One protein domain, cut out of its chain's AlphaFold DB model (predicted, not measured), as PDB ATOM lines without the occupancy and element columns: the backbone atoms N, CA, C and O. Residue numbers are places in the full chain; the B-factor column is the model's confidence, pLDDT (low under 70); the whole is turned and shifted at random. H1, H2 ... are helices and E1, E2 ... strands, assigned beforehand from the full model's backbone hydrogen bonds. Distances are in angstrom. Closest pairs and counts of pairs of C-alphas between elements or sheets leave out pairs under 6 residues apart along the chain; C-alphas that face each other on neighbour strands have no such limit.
ATOM      1  N   GLU A 512     -34.418 -25.720  62.764       89.25
ATOM      2  CA  GLU A 512     -34.733 -24.679  61.789       89.25
ATOM      3  C   GLU A 512     -34.633 -25.248  60.377       89.25
ATOM      4  O   GLU A 512     -33.632 -25.867  60.019       89.25
ATOM      5  N   ASN A 513     -35.668 -25.045  59.563       92.50
ATOM      6  CA  ASN A 513     -35.651 -25.510  58.180       92.50
ATOM      7  C   ASN A 513     -34.705 -24.651  57.339       92.50
ATOM      8  O   ASN A 513     -34.829 -23.425  57.319       92.50
ATOM      9  N   LEU A 514     -33.834 -25.300  56.575       91.75
ATOM     10  CA  LEU A 514     -32.894 -24.638  55.681       91.75
ATOM     11  C   LEU A 514     -33.368 -24.701  54.231       91.75
ATOM     12  O   LEU A 514     -33.933 -25.697  53.776       91.75
ATOM     13  N   SER A 515     -33.090 -23.631  53.499       93.56
ATOM     14  CA  SER A 515     -33.123 -23.625  52.039       93.56
ATOM     15  C   SER A 515     -31.746 -23.993  51.502       93.56
ATOM     16  O   SER A 515     -30.741 -23.822  52.191       93.56
ATOM     17  N   GLY A 516     -31.683 -24.486  50.271       92.56
ATOM     18  CA  GLY A 516     -30.404 -24.871  49.699       92.56
ATOM     19  C   GLY A 516     -30.409 -25.066  48.197       92.56
ATOM     20  O   GLY A 516     -31.453 -25.134  47.547       92.56
ATOM     21  N   ALA A 517     -29.208 -25.146  47.640       93.12
ATOM     22  CA  ALA A 517     -28.964 -25.474  46.246       93.12
ATOM     23  C   ALA A 517     -27.755 -26.399  46.136       93.12
ATOM     24  O   ALA A 517     -26.768 -26.244  46.860       93.12
ATOM     25  N   ILE A 518     -27.840 -27.348  45.210       91.44
ATOM     26  CA  ILE A 518     -26.738 -28.243  44.874       91.44
ATOM     27  C   ILE A 518     -26.033 -27.657  43.665       91.44
ATOM     28  O   ILE A 518     -26.665 -27.308  42.671       91.44
ATOM     29  N   ARG A 519     -24.718 -27.530  43.767       91.81
ATOM     30  CA  ARG A 519     -23.854 -26.952  42.747       91.81
ATOM     31  C   ARG A 519     -22.777 -27.943  42.376       91.81
ATOM     32  O   ARG A 519     -22.300 -28.690  43.225       91.81
ATOM     33  N   VAL A 520     -22.354 -27.903  41.126       90.75
ATOM     34  CA  VAL A 520     -21.156 -28.601  40.657       90.75
ATOM     35  C   VAL A 520     -20.228 -27.595  40.003       90.75
ATOM     36  O   VAL A 520     -20.689 -26.615  39.417       90.75
ATOM     37  N   ARG A 521     -18.919 -27.790  40.137       86.81
ATOM     38  CA  ARG A 521     -17.940 -26.965  39.430       86.81
ATOM     39  C   ARG A 521     -17.631 -27.569  38.061       86.81
ATOM     40  O   ARG A 521     -17.157 -28.700  37.995       86.81
ATOM     41  N   GLU A 522     -17.889 -26.825  36.992       88.62
ATOM     42  CA  GLU A 522     -17.577 -27.208  35.611       88.62
ATOM     43  C   GLU A 522     -16.842 -26.057  34.924       88.62
ATOM     44  O   GLU A 522     -17.292 -24.910  34.977       88.62
ATOM     45  N   HIS A 523     -15.704 -26.351  34.286       88.00
ATOM     46  CA  HIS A 523     -14.857 -25.348  33.631       88.00
ATOM     47  C   HIS A 523     -14.491 -24.176  34.561       88.00
ATOM     48  O   HIS A 523     -14.474 -23.014  34.156       88.00
ATOM     49  N   GLY A 524     -14.244 -24.464  35.842       82.38
ATOM     50  CA  GLY A 524     -13.895 -23.456  36.838       82.38
ATOM     51  C   GLY A 524     -15.061 -22.640  37.411       82.38
ATOM     52  O   GLY A 524     -14.821 -21.890  38.363       82.38
ATOM     53  N   VAL A 525     -16.298 -22.809  36.924       84.94
ATOM     54  CA  VAL A 525     -17.499 -22.067  37.359       84.94
ATOM     55  C   VAL A 525     -18.473 -22.990  38.096       84.94
ATOM     56  O   VAL A 525     -18.665 -24.140  37.715       84.94
ATOM     57  N   HIS A 526     -19.108 -22.496  39.163       84.00
ATOM     58  CA  HIS A 526     -20.183 -23.230  39.834       84.00
ATOM     59  C   HIS A 526     -21.491 -23.115  39.052       84.00
ATOM     60  O   HIS A 526     -21.998 -22.015  38.833       84.00
ATOM     61  N   VAL A 527     -22.054 -24.260  38.683       88.38
ATOM     62  CA  VAL A 527     -23.338 -24.381  37.996       88.38
ATOM     63  C   VAL A 527     -24.334 -25.025  38.953       88.38
ATOM     64  O   VAL A 527     -24.049 -26.072  39.539       88.38
ATOM     65  N   ASP A 528     -25.500 -24.400  39.126       88.44
ATOM     66  CA  ASP A 528     -26.607 -24.996  39.877       88.44
ATOM     67  C   ASP A 528     -27.079 -26.266  39.156       88.44
ATOM     68  O   ASP A 528     -27.275 -26.277  37.936       88.44
ATOM     69  N   VAL A 529     -27.267 -27.342  39.917       87.31
ATOM     70  CA  VAL A 529     -27.786 -28.600  39.395       87.31
ATOM     71  C   VAL A 529     -29.096 -28.931  40.077       87.31
ATOM     72  O   VAL A 529     -29.173 -29.066  41.297       87.31
ATOM     73  N   GLY A 530     -30.146 -29.023  39.264       87.94
ATOM     74  CA  GLY A 530     -31.517 -29.085  39.752       87.94
ATOM     75  C   GLY A 530     -32.049 -27.717  40.189       87.94
ATOM     76  O   GLY A 530     -31.432 -26.671  39.984       87.94
ATOM     77  N   LYS A 531     -33.253 -27.719  40.765       89.88
ATOM     78  CA  LYS A 531     -33.880 -26.507  41.302       89.88
ATOM     79  C   LYS A 531     -33.453 -26.318  42.762       89.88
ATOM     80  O   LYS A 531     -33.482 -27.295  43.510       89.88
ATOM     81  N   PRO A 532     -33.130 -25.090  43.205       90.44
ATOM     82  CA  PRO A 532     -32.966 -24.803  44.624       90.44
ATOM     83  C   PRO A 532     -34.216 -25.209  45.411       90.44
ATOM     84  O   PRO A 532     -35.339 -24.920  44.985       90.44
ATOM     85  N   PHE A 533     -34.028 -25.841  46.566       91.06
ATOM     86  CA  PHE A 533     -35.117 -26.200  47.465       91.06
ATOM     87  C   PHE A 533     -35.318 -25.122  48.530       91.06
ATOM     88  O   PHE A 533     -34.389 -24.411  48.927       91.06
ATOM     89  N   LYS A 534     -36.560 -24.985  48.992       91.19
ATOM     90  CA  LYS A 534     -36.942 -24.035  50.038       91.19
ATOM     91  C   LYS A 534     -37.016 -24.750  51.384       91.19
ATOM     92  O   LYS A 534     -37.347 -25.927  51.442       91.19
ATOM     93  N   GLY A 535     -36.846 -24.021  52.483       85.19
ATOM     94  CA  GLY A 535     -37.054 -24.564  53.833       85.19
ATOM     95  C   GLY A 535     -38.436 -25.206  54.045       85.19
ATOM     96  O   GLY A 535     -38.568 -26.154  54.812       85.19
ATOM     97  N   SER A 536     -39.470 -24.785  53.308       88.12
ATOM     98  CA  SER A 536     -40.787 -25.441  53.335       88.12
ATOM     99  C   SER A 536     -40.766 -26.900  52.863       88.12
ATOM    100  O   SER A 536     -41.650 -27.657  53.247       88.12
ATOM    101  N   ASN A 537     -39.768 -27.296  52.064       88.12
ATOM    102  CA  ASN A 537     -39.563 -28.678  51.629       88.12
ATOM    103  C   ASN A 537     -39.068 -29.589  52.765       88.12
ATOM    104  O   ASN A 537     -39.111 -30.797  52.608       88.12
ATOM    105  N   ARG A 538     -38.610 -29.041  53.906       87.62
ATOM    106  CA  ARG A 538     -38.130 -29.816  55.073       87.62
ATOM    107  C   ARG A 538     -37.001 -30.806  54.738       87.62
ATOM    108  O   ARG A 538     -36.891 -31.879  55.321       87.62
ATOM    109  N   PHE A 539     -36.148 -30.427  53.790       89.62
ATOM    110  CA  PHE A 539     -35.067 -31.274  53.290       89.62
ATOM    111  C   PHE A 539     -33.823 -31.264  54.171       89.62
ATOM    112  O   PHE A 539     -33.219 -32.317  54.381       89.62
ATOM    113  N   ALA A 540     -33.478 -30.098  54.706       90.06
ATOM    114  CA  ALA A 540     -32.330 -29.890  55.568       90.06
ATOM    115  C   ALA A 540     -32.745 -29.076  56.796       90.06
ATOM    116  O   ALA A 540     -33.562 -28.158  56.701       90.06
ATOM    117  N   PHE A 541     -32.158 -29.413  57.937       91.06
ATOM    118  CA  PHE A 541     -32.458 -28.829  59.232       91.06
ATOM    119  C   PHE A 541     -31.171 -28.405  59.932       91.06
ATOM    120  O   PHE A 541     -30.205 -29.170  59.977       91.06
ATOM    121  N   LEU A 542     -31.184 -27.217  60.526       90.38
ATOM    122  CA  LEU A 542     -30.144 -26.744  61.428       90.38
ATOM    123  C   LEU A 542     -30.543 -27.043  62.871       90.38
ATOM    124  O   LEU A 542     -31.621 -26.639  63.312       90.38
ATOM    125  N   MET A 543     -29.659 -27.699  63.619       88.00
ATOM    126  CA  MET A 543     -29.768 -27.776  65.073       88.00
ATOM    127  C   MET A 543     -28.870 -26.698  65.681       88.00
ATOM    128  O   MET A 543     -27.687 -26.921  65.920       88.00
ATOM    129  N   ALA A 544     -29.435 -25.507  65.885       82.56
ATOM    130  CA  ALA A 544     -28.678 -24.340  66.316       82.56
ATOM    131  C   ALA A 544     -28.205 -24.463  67.777       82.56
ATOM    132  O   ALA A 544     -28.992 -24.408  68.724       82.56
ATOM    133  N   GLU A 545     -26.894 -24.558  67.973       82.25
ATOM    134  CA  GLU A 545     -26.237 -24.465  69.273       82.25
ATOM    135  C   GLU A 545     -25.638 -23.064  69.446       82.25
ATOM    136  O   GLU A 545     -24.675 -22.708  68.769       82.25
ATOM    137  N   LYS A 546     -26.182 -22.264  70.376       78.19
ATOM    138  CA  LYS A 546     -25.798 -20.846  70.576       78.19
ATOM    139  C   LYS A 546     -24.296 -20.607  70.779       78.19
ATOM    140  O   LYS A 546     -23.821 -19.506  70.533       78.19
ATOM    141  N   THR A 547     -23.566 -21.604  71.269       82.00
ATOM    142  CA  THR A 547     -22.138 -21.508  71.599       82.00
ATOM    143  C   THR A 547     -21.213 -21.953  70.467       82.00
ATOM    144  O   THR A 547     -20.000 -21.793  70.595       82.00
ATOM    145  N   LYS A 548     -21.742 -22.507  69.367       82.44
ATOM    146  CA  LYS A 548     -20.937 -23.019  68.251       82.44
ATOM    147  C   LYS A 548     -20.913 -22.046  67.059       82.44
ATOM    148  O   LYS A 548     -21.945 -21.468  66.716       82.44
ATOM    149  N   PRO A 549     -19.763 -21.873  66.384       84.88
ATOM    150  CA  PRO A 549     -19.694 -21.175  65.098       84.88
ATOM    151  C   PRO A 549     -20.603 -21.814  64.040       84.88
ATOM    152  O   PRO A 549     -20.780 -23.028  64.038       84.88
ATOM    153  N   LEU A 550     -21.114 -21.019  63.090       79.31
ATOM    154  CA  LEU A 550     -22.016 -21.486  62.020       79.31
ATOM    155  C   LEU A 550     -21.443 -22.686  61.235       79.31
ATOM    156  O   LEU A 550     -22.164 -23.623  60.917       79.31
ATOM    157  N   ALA A 551     -20.129 -22.693  60.995       80.69
ATOM    158  CA  ALA A 551     -19.432 -23.748  60.255       80.69
ATOM    159  C   ALA A 551     -19.377 -25.109  60.976       80.69
ATOM    160  O   ALA A 551     -19.109 -26.123  60.337       80.69
ATOM    161  N   THR A 552     -19.604 -25.148  62.292       83.75
ATOM    162  CA  THR A 552     -19.579 -26.381  63.098       83.75
ATOM    163  C   THR A 552     -20.958 -26.763  63.626       83.75
ATOM    164  O   THR A 552     -21.076 -27.659  64.468       83.75
ATOM    165  N   GLN A 553     -22.004 -26.092  63.136       85.56
ATOM    166  CA  GLN A 553     -23.371 -26.403  63.513       85.56
ATOM    167  C   GLN A 553     -23.793 -27.767  62.942       85.56
ATOM    168  O   GLN A 553     -23.531 -28.061  61.772       85.56
ATOM    169  N   PRO A 554     -24.463 -28.607  63.743       84.75
ATOM    170  CA  PRO A 554     -24.988 -29.878  63.275       84.75
ATOM    171  C   PRO A 554     -26.144 -29.679  62.286       84.75
ATOM    172  O   PRO A 554     -27.116 -28.968  62.557       84.75
ATOM    173  N   LEU A 555     -26.035 -30.361  61.145       88.56
ATOM    174  CA  LEU A 555     -27.025 -30.376  60.071       88.56
ATOM    175  C   LEU A 555     -27.663 -31.759  59.966       88.56
ATOM    176  O   LEU A 555     -26.966 -32.775  59.993       88.56
ATOM    177  N   ILE A 556     -28.983 -31.795  59.812       88.19
ATOM    178  CA  ILE A 556     -29.750 -33.028  59.631       88.19
ATOM    179  C   ILE A 556     -30.452 -32.970  58.279       88.19
ATOM    180  O   ILE A 556     -31.044 -31.953  57.931       88.19
ATOM    181  N   PHE A 557     -30.410 -34.067  57.529       87.50
ATOM    182  CA  PHE A 557     -31.080 -34.192  56.237       87.50
ATOM    183  C   PHE A 557     -32.204 -35.218  56.330       87.50
ATOM    184  O   PHE A 557     -32.056 -36.256  56.975       87.50
ATOM    185  N   SER A 558     -33.336 -34.916  55.699       88.25
ATOM    186  CA  SER A 558     -34.468 -35.844  55.620       88.25
ATOM    187  C   SER A 558     -34.181 -37.003  54.655       88.25
ATOM    188  O   SER A 558     -33.352 -36.891  53.751       88.25
ATOM    189  N   GLY A 559     -34.915 -38.109  54.806       84.69
ATOM    190  CA  GLY A 559     -34.882 -39.199  53.825       84.69
ATOM    191  C   GLY A 559     -35.387 -38.772  52.441       84.69
ATOM    192  O   GLY A 559     -34.864 -39.233  51.432       84.69
ATOM    193  N   GLU A 560     -36.343 -37.840  52.389       87.50
ATOM    194  CA  GLU A 560     -36.879 -37.286  51.138       87.50
ATOM    195  C   GLU A 560     -35.802 -36.514  50.361       87.50
ATOM    196  O   GLU A 560     -35.624 -36.732  49.167       87.50
ATOM    197  N   PHE A 561     -34.985 -35.711  51.056       89.94
ATOM    198  CA  PHE A 561     -33.826 -35.056  50.444       89.94
ATOM    199  C   PHE A 561     -32.853 -36.064  49.827       89.94
ATOM    200  O   PHE A 561     -32.338 -35.834  48.739       89.94
ATOM    201  N   ILE A 562     -32.591 -37.180  50.513       87.12
ATOM    202  CA  ILE A 562     -31.683 -38.221  50.015       87.12
ATOM    203  C   ILE A 562     -32.226 -38.835  48.719       87.12
ATOM    204  O   ILE A 562     -31.462 -39.006  47.770       87.12
ATOM    205  N   GLN A 563     -33.527 -39.127  48.655       88.00
ATOM    206  CA  GLN A 563     -34.170 -39.671  47.454       88.00
ATOM    207  C   GLN A 563     -34.102 -38.690  46.278       88.00
ATOM    208  O   GLN A 563     -33.676 -39.071  45.188       88.00
ATOM    209  N   GLU A 564     -34.441 -37.421  46.514       89.94
ATOM    210  CA  GLU A 564     -34.343 -36.348  45.515       89.94
ATOM    211  C   GLU A 564     -32.903 -36.141  45.041       89.94
ATOM    212  O   GLU A 564     -32.633 -36.007  43.847       89.94
ATOM    213  N   PHE A 565     -31.944 -36.177  45.967       90.88
ATOM    214  CA  PHE A 565     -30.535 -36.052  45.634       90.88
ATOM    215  C   PHE A 565     -30.050 -37.218  44.766       90.88
ATOM    216  O   PHE A 565     -29.351 -36.992  43.780       90.88
ATOM    217  N   MET A 566     -30.451 -38.452  45.074       90.75
ATOM    218  CA  MET A 566     -30.125 -39.615  44.245       90.75
ATOM    219  C   MET A 566     -30.762 -39.515  42.854       90.75
ATOM    220  O   MET A 566     -30.066 -39.715  41.864       90.75
ATOM    221  N   ALA A 567     -32.037 -39.131  42.751       92.94
ATOM    222  CA  ALA A 567     -32.697 -38.922  41.459       92.94
ATOM    223  C   ALA A 567     -31.983 -37.849  40.614       92.94
ATOM    224  O   ALA A 567     -31.774 -38.021  39.406       92.94
ATOM    225  N   LEU A 568     -31.539 -36.768  41.262       93.81
ATOM    226  CA  LEU A 568     -30.733 -35.733  40.629       93.81
ATOM    227  C   LEU A 568     -29.386 -36.285  40.141       93.81
ATOM    228  O   LEU A 568     -29.012 -36.020  39.002       93.81
ATOM    229  N   MET A 569     -28.665 -37.062  40.956       95.06
ATOM    230  CA  MET A 569     -27.383 -37.652  40.545       95.06
ATOM    231  C   MET A 569     -27.542 -38.607  39.360       95.06
ATOM    232  O   MET A 569     -26.707 -38.573  38.458       95.06
ATOM    233  N   THR A 570     -28.621 -39.396  39.309       94.81
ATOM    234  CA  THR A 570     -28.929 -40.258  38.155       94.81
ATOM    235  C   THR A 570     -29.100 -39.418  36.897       94.81
ATOM    236  O   THR A 570     -28.407 -39.647  35.908       94.81
ATOM    237  N   THR A 571     -29.916 -38.362  36.980       95.00
ATOM    238  CA  THR A 571     -30.146 -37.434  35.863       95.00
ATOM    239  C   THR A 571     -28.834 -36.829  35.353       95.00
ATOM    240  O   THR A 571     -28.596 -36.792  34.151       95.00
ATOM    241  N   ILE A 572     -27.946 -36.394  36.254       93.75
ATOM    242  CA  ILE A 572     -26.636 -35.834  35.883       93.75
ATOM    243  C   ILE A 572     -25.738 -36.879  35.223       93.75
ATOM    244  O   ILE A 572     -25.062 -36.568  34.246       93.75
ATOM    245  N   SER A 573     -25.698 -38.101  35.759       94.12
ATOM    246  CA  SER A 573     -24.838 -39.171  35.239       94.12
ATOM    247  C   SER A 573     -25.200 -39.582  33.809       94.12
ATOM    248  O   SER A 573     -24.328 -40.002  33.046       94.12
ATOM    249  N   GLU A 574     -26.462 -39.398  33.423       93.75
ATOM    250  CA  GLU A 574     -26.998 -39.739  32.104       93.75
ATOM    251  C   GLU A 574     -26.992 -38.549  31.127       93.75
ATOM    252  O   GLU A 574     -27.034 -38.755  29.914       93.75
ATOM    253  N   ASP A 575     -26.865 -37.311  31.619       93.12
ATOM    254  CA  ASP A 575     -26.903 -36.093  30.801       93.12
ATOM    255  C   ASP A 575     -25.697 -36.023  29.832       93.12
ATOM    256  O   ASP A 575     -24.536 -35.984  30.265       93.12
ATOM    257  N   PRO A 576     -25.916 -36.021  28.501       90.25
ATOM    258  CA  PRO A 576     -24.834 -35.949  27.520       90.25
ATOM    259  C   PRO A 576     -24.186 -34.560  27.438       90.25
ATOM    260  O   PRO A 576     -23.113 -34.435  26.855       90.25
ATOM    261  N   THR A 577     -24.811 -33.522  28.000       91.31
ATOM    262  CA  THR A 577     -24.312 -32.137  27.955       91.31
ATOM    263  C   THR A 577     -23.324 -31.807  29.076       91.31
ATOM    264  O   THR A 577     -22.686 -30.754  29.043       91.31
ATOM    265  N   ARG A 578     -23.173 -32.701  30.061       90.69
ATOM    266  CA  ARG A 578     -22.301 -32.516  31.229       90.69
ATOM    267  C   ARG A 578     -20.882 -33.011  30.989       90.69
ATOM    268  O   ARG A 578     -20.642 -33.909  30.183       90.69
ATOM    269  N   LEU A 579     -19.935 -32.448  31.741       91.38
ATOM    270  CA  LEU A 579     -18.542 -32.892  31.708       91.38
ATOM    271  C   LEU A 579     -18.423 -34.352  32.155       91.38
ATOM    272  O   LEU A 579     -19.022 -34.747  33.154       91.38
ATOM    273  N   GLN A 580     -17.577 -35.137  31.480       90.38
ATOM    274  CA  GLN A 580     -17.377 -36.550  31.823       90.38
ATOM    275  C   GLN A 580     -16.974 -36.739  33.296       90.38
ATOM    276  O   GLN A 580     -17.532 -37.590  33.978       90.38
ATOM    277  N   ALA A 581     -16.109 -35.868  33.826       87.75
ATOM    278  CA  ALA A 581     -15.713 -35.890  35.235       87.75
ATOM    279  C   ALA A 581     -16.897 -35.684  36.207       87.75
ATOM    280  O   ALA A 581     -16.957 -36.330  37.255       87.75
ATOM    281  N   THR A 582     -17.858 -34.821  35.859       89.69
ATOM    282  CA  THR A 582     -19.091 -34.611  36.634       89.69
ATOM    283  C   THR A 582     -19.949 -35.875  36.641       89.69
ATOM    284  O   THR A 582     -20.448 -36.281  37.692       89.69
ATOM    285  N   LYS A 583     -20.085 -36.522  35.478       92.38
ATOM    286  CA  LYS A 583     -20.862 -37.757  35.309       92.38
ATOM    287  C   LYS A 583     -20.254 -38.907  36.105       92.38
ATOM    288  O   LYS A 583     -20.958 -39.547  36.881       92.38
ATOM    289  N   ASP A 584     -18.942 -39.101  35.995       91.00
ATOM    290  CA  ASP A 584     -18.208 -40.137  36.726       91.00
ATOM    291  C   ASP A 584     -18.337 -39.938  38.241       91.00
ATOM    292  O   ASP A 584     -18.563 -40.889  38.998       91.00
ATOM    293  N   LYS A 585     -18.260 -38.683  38.704       91.12
ATOM    294  CA  LYS A 585     -18.446 -38.365  40.120       91.12
ATOM    295  C   LYS A 585     -19.875 -38.639  40.588       91.12
ATOM    296  O   LYS A 585     -20.030 -39.209  41.670       91.12
ATOM    297  N   ALA A 586     -20.890 -38.265  39.807       91.62
ATOM    298  CA  ALA A 586     -22.295 -38.532  40.117       91.62
ATOM    299  C   ALA A 586     -22.567 -40.045  40.224       91.62
ATOM    300  O   ALA A 586     -23.114 -40.493  41.233       91.62
ATOM    301  N   SER A 587     -22.074 -40.841  39.269       92.81
ATOM    302  CA  SER A 587     -22.143 -42.310  39.299       92.81
ATOM    303  C   SER A 587     -21.464 -42.898  40.538       92.81
ATOM    304  O   SER A 587     -22.043 -43.728  41.238       92.81
ATOM    305  N   GLY A 588     -20.266 -42.414  40.881       92.12
ATOM    306  CA  GLY A 588     -19.563 -42.860  42.084       92.12
ATOM    307  C   GLY A 588     -20.277 -42.472  43.387       92.12
ATOM    308  O   GLY A 588     -20.179 -43.192  44.380       92.12
ATOM    309  N   ILE A 589     -20.988 -41.338  43.425       90.94
ATOM    310  CA  ILE A 589     -21.834 -40.959  44.569       90.94
ATOM    311  C   ILE A 589     -23.025 -41.916  44.681       90.94
ATOM    312  O   ILE A 589     -23.257 -42.440  45.772       90.94
ATOM    313  N   LEU A 590     -23.727 -42.193  43.577       91.81
ATOM    314  CA  LEU A 590     -24.864 -43.122  43.536       91.81
ATOM    315  C   LEU A 590     -24.495 -44.513  44.041       91.81
ATOM    316  O   LEU A 590     -25.204 -45.071  44.876       91.81
ATOM    317  N   GLU A 591     -23.373 -45.063  43.579       90.62
ATOM    318  CA  GLU A 591     -22.897 -46.380  44.003       90.62
ATOM    319  C   GLU A 591     -22.691 -46.433  45.524       90.62
ATOM    320  O   GLU A 591     -23.240 -47.304  46.204       90.62
ATOM    321  N   ARG A 592     -21.979 -45.447  46.087       88.25
ATOM    322  CA  ARG A 592     -21.730 -45.381  47.535       88.25
ATOM    323  C   ARG A 592     -23.008 -45.137  48.345       88.25
ATOM    324  O   ARG A 592     -23.125 -45.656  49.454       88.25
ATOM    325  N   MET A 593     -23.951 -44.344  47.836       85.19
ATOM    326  CA  MET A 593     -25.218 -44.066  48.526       85.19
ATOM    327  C   MET A 593     -26.165 -45.267  48.507       85.19
ATOM    328  O   MET A 593     -26.786 -45.554  49.528       85.19
ATOM    329  N   ASN A 594     -26.216 -46.025  47.408       85.06
ATOM    330  CA  ASN A 594     -26.994 -47.264  47.312       85.06
ATOM    331  C   ASN A 594     -26.561 -48.305  48.355       85.06
ATOM    332  O   ASN A 594     -27.400 -49.005  48.923       85.06
ATOM    333  N   VAL A 595     -25.259 -48.390  48.649       80.81
ATOM    334  CA  VAL A 595     -24.733 -49.254  49.719       80.81
ATOM    335  C   VAL A 595     -25.245 -48.805  51.091       80.81
ATOM    336  O   VAL A 595     -25.704 -49.637  51.871       80.81
ATOM    337  N   VAL A 596     -25.227 -47.501  51.375       74.19
ATOM    338  CA  VAL A 596     -25.721 -46.956  52.652       74.19
ATOM    339  C   VAL A 596     -27.226 -47.129  52.802       74.19
ATOM    340  O   VAL A 596     -27.681 -47.498  53.882       74.19
ATOM    341  N   PHE A 597     -28.000 -46.943  51.733       75.56
ATOM    342  CA  PHE A 597     -29.450 -47.132  51.769       75.56
ATOM    343  C   PHE A 597     -29.816 -48.581  52.131       75.56
ATOM    344  O   PHE A 597     -30.583 -48.811  53.062       75.56
ATOM    345  N   LYS A 598     -29.142 -49.564  51.513       75.38
ATOM    346  CA  LYS A 598     -29.281 -50.991  51.865       75.38
ATOM    347  C   LYS A 598     -28.852 -51.310  53.303       75.38
ATOM    348  O   LYS A 598     -29.373 -52.246  53.908       75.38
ATOM    349  N   MET A 599     -27.891 -50.571  53.864       67.19
ATOM    350  CA  MET A 599     -27.484 -50.727  55.267       67.19
ATOM    351  C   MET A 599     -28.509 -50.131  56.242       67.19
ATOM    352  O   MET A 599     -28.757 -50.733  57.287       67.19
ATOM    353  N   LEU A 600     -29.106 -48.982  55.906       65.75
ATOM    354  CA  LEU A 600     -30.118 -48.302  56.722       65.75
ATOM    355  C   LEU A 600     -31.442 -49.075  56.786       65.75
ATOM    356  O   LEU A 600     -32.091 -49.059  57.826       65.75
ATOM    357  N   GLU A 601     -31.809 -49.813  55.735       68.00
ATOM    358  CA  GLU A 601     -32.975 -50.715  55.752       68.00
ATOM    359  C   GLU A 601     -32.826 -51.878  56.751       68.00
ATOM    360  O   GLU A 601     -33.823 -52.425  57.214       68.00
ATOM    361  N   ASN A 602     -31.591 -52.245  57.120       61.75
ATOM    362  CA  ASN A 602     -31.295 -53.458  57.889       61.75
ATOM    363  C   ASN A 602     -30.720 -53.206  59.301       61.75
ATOM    364  O   ASN A 602     -30.444 -54.170  60.020       61.75
ATOM    365  N   ARG A 603     -30.491 -51.951  59.724       52.88
ATOM    366  CA  ARG A 603     -29.886 -51.609  61.033       52.88
ATOM    367  C   ARG A 603     -30.415 -50.292  61.611       52.88
ATOM    368  O   ARG A 603     -30.742 -49.367  60.880       52.88
ATOM    369  N   THR A 604     -30.388 -50.159  62.941       49.78
ATOM    370  CA  THR A 604     -30.511 -48.859  63.627       49.78
ATOM    371  C   THR A 604     -29.353 -47.948  63.215       49.78
ATOM    372  O   THR A 604     -28.191 -48.288  63.441       49.78
ATOM    373  N   ALA A 605     -29.688 -46.822  62.582       47.06
ATOM    374  CA  ALA A 605     -28.772 -45.914  61.902       47.06
ATOM    375  C   ALA A 605     -27.565 -45.494  62.763       47.06
ATOM    376  O   ALA A 605     -27.705 -44.760  63.741       47.06
ATOM    377  N   SER A 606     -26.357 -45.899  62.366       50.78
ATOM    378  CA  SER A 606     -25.155 -45.134  62.698       50.78
ATOM    379  C   SER A 606     -25.173 -43.838  61.881       50.78
ATOM    380  O   SER A 606     -25.552 -43.846  60.709       50.78
ATOM    381  N   ALA A 607     -24.799 -42.711  62.491       56.94
ATOM    382  CA  ALA A 607     -24.788 -41.411  61.823       56.94
ATOM    383  C   ALA A 607     -23.816 -41.431  60.627       56.94
ATOM    384  O   ALA A 607     -22.601 -41.431  60.807       56.94
ATOM    385  N   HIS A 608     -24.346 -41.480  59.404       66.75
ATOM    386  CA  HIS A 608     -23.550 -41.360  58.185       66.75
ATOM    387  C   HIS A 608     -23.462 -39.884  57.799       66.75
ATOM    388  O   HIS A 608     -24.482 -39.213  57.654       66.75
ATOM    389  N   SER A 609     -22.240 -39.368  57.648       78.94
ATOM    390  CA  SER A 609     -22.028 -37.966  57.283       78.94
ATOM    391  C   SER A 609     -22.194 -37.765  55.778       78.94
ATOM    392  O   SER A 609     -21.491 -38.386  54.979       78.94
ATOM    393  N   ILE A 610     -23.074 -36.839  55.388       79.69
ATOM    394  CA  ILE A 610     -23.238 -36.413  53.991       79.69
ATOM    395  C   ILE A 610     -21.947 -35.803  53.407       79.69
ATOM    396  O   ILE A 610     -21.739 -35.832  52.193       79.69
ATOM    397  N   GLN A 611     -21.041 -35.327  54.271       82.44
ATOM    398  CA  GLN A 611     -19.754 -34.749  53.873       82.44
ATOM    399  C   GLN A 611     -18.831 -35.763  53.178       82.44
ATOM    400  O   GLN A 611     -17.920 -35.380  52.451       82.44
ATOM    401  N   ASN A 612     -19.099 -37.065  53.333       83.06
ATOM    402  CA  ASN A 612     -18.385 -38.124  52.619       83.06
ATOM    403  C   ASN A 612     -18.738 -38.184  51.118       83.06
ATOM    404  O   ASN A 612     -18.059 -38.861  50.343       83.06
ATOM    405  N   TYR A 613     -19.813 -37.510  50.699       83.31
ATOM    406  CA  TYR A 613     -20.336 -37.548  49.330       83.31
ATOM    407  C   TYR A 613     -20.189 -36.210  48.613       83.31
ATOM    408  O   TYR A 613     -19.934 -36.190  47.409       83.31
ATOM    409  N   MET A 614     -20.321 -35.110  49.352       84.81
ATOM    410  CA  MET A 614     -20.278 -33.747  48.834       84.81
ATOM    411  C   MET A 614     -19.781 -32.767  49.890       84.81
ATOM    412  O   MET A 614     -19.904 -33.011  51.088       84.81
ATOM    413  N   GLN A 615     -19.278 -31.621  49.449       87.56
ATOM    414  CA  GLN A 615     -18.961 -30.517  50.345       87.56
ATOM    415  C   GLN A 615     -20.261 -29.843  50.789       87.56
ATOM    416  O   GLN A 615     -21.098 -29.515  49.955       87.56
ATOM    417  N   VAL A 616     -20.447 -29.638  52.091       87.06
ATOM    418  CA  VAL A 616     -21.629 -28.950  52.629       87.06
ATOM    419  C   VAL A 616     -21.197 -27.635  53.243       87.06
ATOM    420  O   VAL A 616     -20.326 -27.615  54.111       87.06
ATOM    421  N   GLU A 617     -21.824 -26.550  52.807       87.25
ATOM    422  CA  GLU A 617     -21.539 -25.202  53.281       87.25
ATOM    423  C   GLU A 617     -22.811 -24.554  53.807       87.25
ATOM    424  O   GLU A 617     -23.805 -24.439  53.090       87.25
ATOM    425  N   LEU A 618     -22.767 -24.105  55.060       85.50
ATOM    426  CA  LEU A 618     -23.819 -23.286  55.644       85.50
ATOM    427  C   LEU A 618     -23.451 -21.810  55.466       85.50
ATOM    428  O   LEU A 618     -22.505 -21.311  56.075       85.50
ATOM    429  N   LEU A 619     -24.190 -21.133  54.597       86.06
ATOM    430  CA  LEU A 619     -24.018 -19.733  54.242       86.06
ATOM    431  C   LEU A 619     -24.881 -18.847  55.144       86.06
ATOM    432  O   LEU A 619     -26.008 -19.202  55.495       86.06
ATOM    433  N   GLY A 620     -24.378 -17.657  55.473       79.38
ATOM    434  CA  GLY A 620     -25.128 -16.663  56.246       79.38
ATOM    435  C   GLY A 620     -26.245 -15.990  55.442       79.38
ATOM    436  O   GLY A 620     -27.162 -15.420  56.019       79.38
ATOM    437  N   SER A 621     -26.186 -16.043  54.107       80.50
ATOM    438  CA  SER A 621     -27.256 -15.574  53.220       80.50
ATOM    439  C   SER A 621     -27.173 -16.240  51.847       80.50
ATOM    440  O   SER A 621     -26.105 -16.677  51.420       80.50
ATOM    441  N   LYS A 622     -28.286 -16.240  51.105       80.31
ATOM    442  CA  LYS A 622     -28.349 -16.759  49.727       80.31
ATOM    443  C   LYS A 622     -27.375 -16.060  48.762       80.31
ATOM    444  O   LYS A 622     -26.941 -16.663  47.784       80.31
ATOM    445  N   THR A 623     -27.064 -14.787  49.007       78.94
ATOM    446  CA  THR A 623     -26.179 -13.960  48.166       78.94
ATOM    447  C   THR A 623     -24.694 -14.185  48.436       78.94
ATOM    448  O   THR A 623     -23.859 -13.681  47.688       78.94
ATOM    449  N   GLN A 624     -24.345 -14.920  49.492       78.12
ATOM    450  CA  GLN A 624     -22.958 -15.228  49.807       78.12
ATOM    451  C   GLN A 624     -22.405 -16.243  48.797       78.12
ATOM    452  O   GLN A 624     -23.007 -17.291  48.556       78.12
ATOM    453  N   ALA A 625     -21.263 -15.926  48.188       73.31
ATOM    454  CA  ALA A 625     -20.586 -16.858  47.296       73.31
ATOM    455  C   ALA A 625     -19.994 -18.031  48.110       73.31
ATOM    456  O   ALA A 625     -19.435 -17.784  49.184       73.31
ATOM    457  N   PRO A 626     -20.112 -19.281  47.627       71.12
ATOM    458  CA  PRO A 626     -19.472 -20.431  48.259       71.12
ATOM    459  C   PRO A 626     -17.946 -20.298  48.203       71.12
ATOM    460  O   PRO A 626     -17.404 -19.583  47.350       71.12
ATOM    461  N   ALA A 627     -17.241 -20.985  49.100       72.50
ATOM    462  CA  ALA A 627     -15.783 -20.987  49.070       72.50
ATOM    463  C   ALA A 627     -15.293 -21.672  47.781       72.50
ATOM    464  O   ALA A 627     -15.761 -22.754  47.421       72.50
ATOM    465  N   MET A 628     -14.355 -21.046  47.059       66.69
ATOM    466  CA  MET A 628     -13.841 -21.620  45.813       66.69
ATOM    467  C   MET A 628     -13.043 -22.898  46.102       66.69
ATOM    468  O   MET A 628     -11.922 -22.846  46.603       66.69
ATOM    469  N   SER A 629     -13.612 -24.050  45.751       60.91
ATOM    470  CA  SER A 629     -12.877 -25.316  45.648       60.91
ATOM    471  C   SER A 629     -11.935 -25.288  44.438       60.91
ATOM    472  O   SER A 629     -12.256 -24.650  43.441       60.91
ATOM    473  N   ALA A 630     -10.790 -25.979  44.496       60.06
ATOM    474  CA  ALA A 630      -9.749 -25.936  43.462       60.06
ATOM    475  C   ALA A 630      -9.991 -26.870  42.255       60.06
ATOM    476  O   ALA A 630      -9.419 -26.615  41.196       60.06
ATOM    477  N   ALA A 631     -10.863 -27.883  42.355       76.75
ATOM    478  CA  ALA A 631     -11.041 -28.909  41.314       76.75
ATOM    479  C   ALA A 631     -12.464 -28.957  40.719       76.75
ATOM    480  O   ALA A 631     -13.447 -28.715  41.421       76.75
ATOM    481  N   ASP A 632     -12.557 -29.281  39.425       81.56
ATOM    482  CA  ASP A 632     -13.823 -29.518  38.714       81.56
ATOM    483  C   ASP A 632     -14.455 -30.867  39.116       81.56
ATOM    484  O   ASP A 632     -13.778 -31.780  39.594       81.56
ATOM    485  N   GLY A 633     -15.775 -30.989  38.952       75.94
ATOM    486  CA  GLY A 633     -16.549 -32.192  39.282       75.94
ATOM    487  C   GLY A 633     -16.873 -32.366  40.771       75.94
ATOM    488  O   GLY A 633     -17.480 -33.364  41.152       75.94
ATOM    489  N   ILE A 634     -16.499 -31.421  41.641       83.50
ATOM    490  CA  ILE A 634     -16.875 -31.446  43.063       83.50
ATOM    491  C   ILE A 634     -18.298 -30.906  43.233       83.50
ATOM    492  O   ILE A 634     -18.606 -29.789  42.815       83.50
ATOM    493  N   PHE A 635     -19.149 -31.709  43.874       86.56
ATOM    494  CA  PHE A 635     -20.488 -31.308  44.292       86.56
ATOM    495  C   PHE A 635     -20.430 -30.550  45.619       86.56
ATOM    496  O   PHE A 635     -19.869 -31.050  46.600       86.56
ATOM    497  N   THR A 636     -21.064 -29.382  45.649       88.88
ATOM    498  CA  THR A 636     -21.210 -28.533  46.832       88.88
ATOM    499  C   THR A 636     -22.692 -28.293  47.103       88.88
ATOM    500  O   THR A 636     -23.418 -27.802  46.241       88.88
ATOM    501  N   LEU A 637     -23.150 -28.615  48.308       89.38
ATOM    502  CA  LEU A 637     -24.465 -28.251  48.816       89.38
ATOM    503  C   LEU A 637     -24.341 -26.971  49.638       89.38
ATOM    504  O   LEU A 637     -23.796 -26.978  50.741       89.38
ATOM    505  N   SER A 638     -24.862 -25.880  49.092       90.06
ATOM    506  CA  SER A 638     -24.954 -24.598  49.783       90.06
ATOM    507  C   SER A 638     -26.306 -24.502  50.481       90.06
ATOM    508  O   SER A 638     -27.343 -24.603  49.826       90.06
ATOM    509  N   LEU A 639     -26.298 -24.295  51.794       88.94
ATOM    510  CA  LEU A 639     -27.482 -24.146  52.638       88.94
ATOM    511  C   LEU A 639     -27.541 -22.735  53.213       88.94
ATOM    512  O   LEU A 639     -26.504 -22.151  53.501       88.94
ATOM    513  N   TRP A 640     -28.734 -22.192  53.421       89.06
ATOM    514  CA  TRP A 640     -28.924 -20.907  54.092       89.06
ATOM    515  C   TRP A 640     -30.245 -20.883  54.867       89.06
ATOM    516  O   TRP A 640     -31.207 -21.582  54.527       89.06
ATOM    517  N   GLN A 641     -30.286 -20.068  55.920       84.69
ATOM    518  CA  GLN A 641     -31.522 -19.742  56.632       84.69
ATOM    519  C   GLN A 641     -32.388 -18.818  55.763       84.69
ATOM    520  O   GLN A 641     -31.860 -18.013  54.992       84.69
ATOM    521  N   ASN A 642     -33.710 -18.989  55.841       72.31
ATOM    522  CA  ASN A 642     -34.666 -18.167  55.091       72.31
ATOM    523  C   ASN A 642     -34.783 -16.743  55.617       72.31
ATOM    524  O   ASN A 642     -34.739 -16.578  56.855       72.31
TER     525      ASN A 642
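AT A GLANCE: This is residues 512 to 642 of the 642 residues of an uncharacterized protein of Rhizobium sp. Root651 (UniProt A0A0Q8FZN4). A strongly twisted sheet is built along one long strand, E1, and a helical hairpin of H1 and H2 packs loosely on it, H2 leaving the sheet toward its last residues. E2 and E3 lie along different parts of one side of E1, with E4 beyond E3; E6 lies along its other side, with E5 beyond. The printed part has 131 residues, with two named helices and six named strands in the order E1 E2 E3 E4 H1 H2 E5 E6. The sheet is branched and mixed, the class is mixed, helices and strands, and the whole is compact, with a radius of gyration of the C-alphas of 14.8 A and spans of 44 by 40 by 26 A.

HOW THE PARTS SIT: E1, residues 512 to 522, has three neighbours in staggered pairing. E2, residues 525 to 528, is antiparallel to it beside residues 518 to 522, a hairpin with N 520 and O 527 3.0 A apart. E3, residues 540 to 542, is antiparallel to E1 on the same side, beside residues 512 to 514, with N 514 and O 540 2.9 A apart. E4, residues 555 to 557, forms a hairpin with E3, N 541 and O 556 being 2.8 A apart. H1, residues 559 to 574, is only just on the sheet, with 5 pairs of C-alphas within 10 A, and only grazes it with residues 559 to 568. H2, residues 580 to 600, is on the sheet but only grazes it with residues 581 to 589. H1 and H2 touch as a helical hairpin, closest at the C-alphas of Ser 573 and Lys 583, 4.2 A apart. They run opposite ways at a shallow tilt of 33 degrees, only just short of steep. In both, every O i to N i+4 pair is within hydrogen-bond range. E6, residues 635 to 641, is antiparallel to E1 on its other side, with N 517 and O 638 2.9 A apart. E5, residues 615 to 619, is an edge strand parallel to E6, with N 617 and O 637 2.9 A apart.

IN THESE COORDINATES: E1 begins at C-alpha 512, (-34.733, -24.679, 61.789), and is 31.4 A long. E2 measures 9.9 A, E3 7.0 A and E4 6.8 A. H1 is 23.1 A long; H2 is 30.3 A long and ends at C-alpha 600, (-30.118, -48.302, 56.722). E5 is 12.5 A long, and E6 is 20.2 A long, ending at C-alpha 641, (-31.522, -19.742, 56.632).

THE WHOLE: The C-alphas farthest apart, of Thr 547 and Pro 576, are 46.5 A apart. The printed part has no cut. The links E2 to E3, E3 to E4, H2 to E5 and E5 to E6 are long. The mean pLDDT of the printed part is 84.1; residues 599 to 608 and 628 to 630 are under 70.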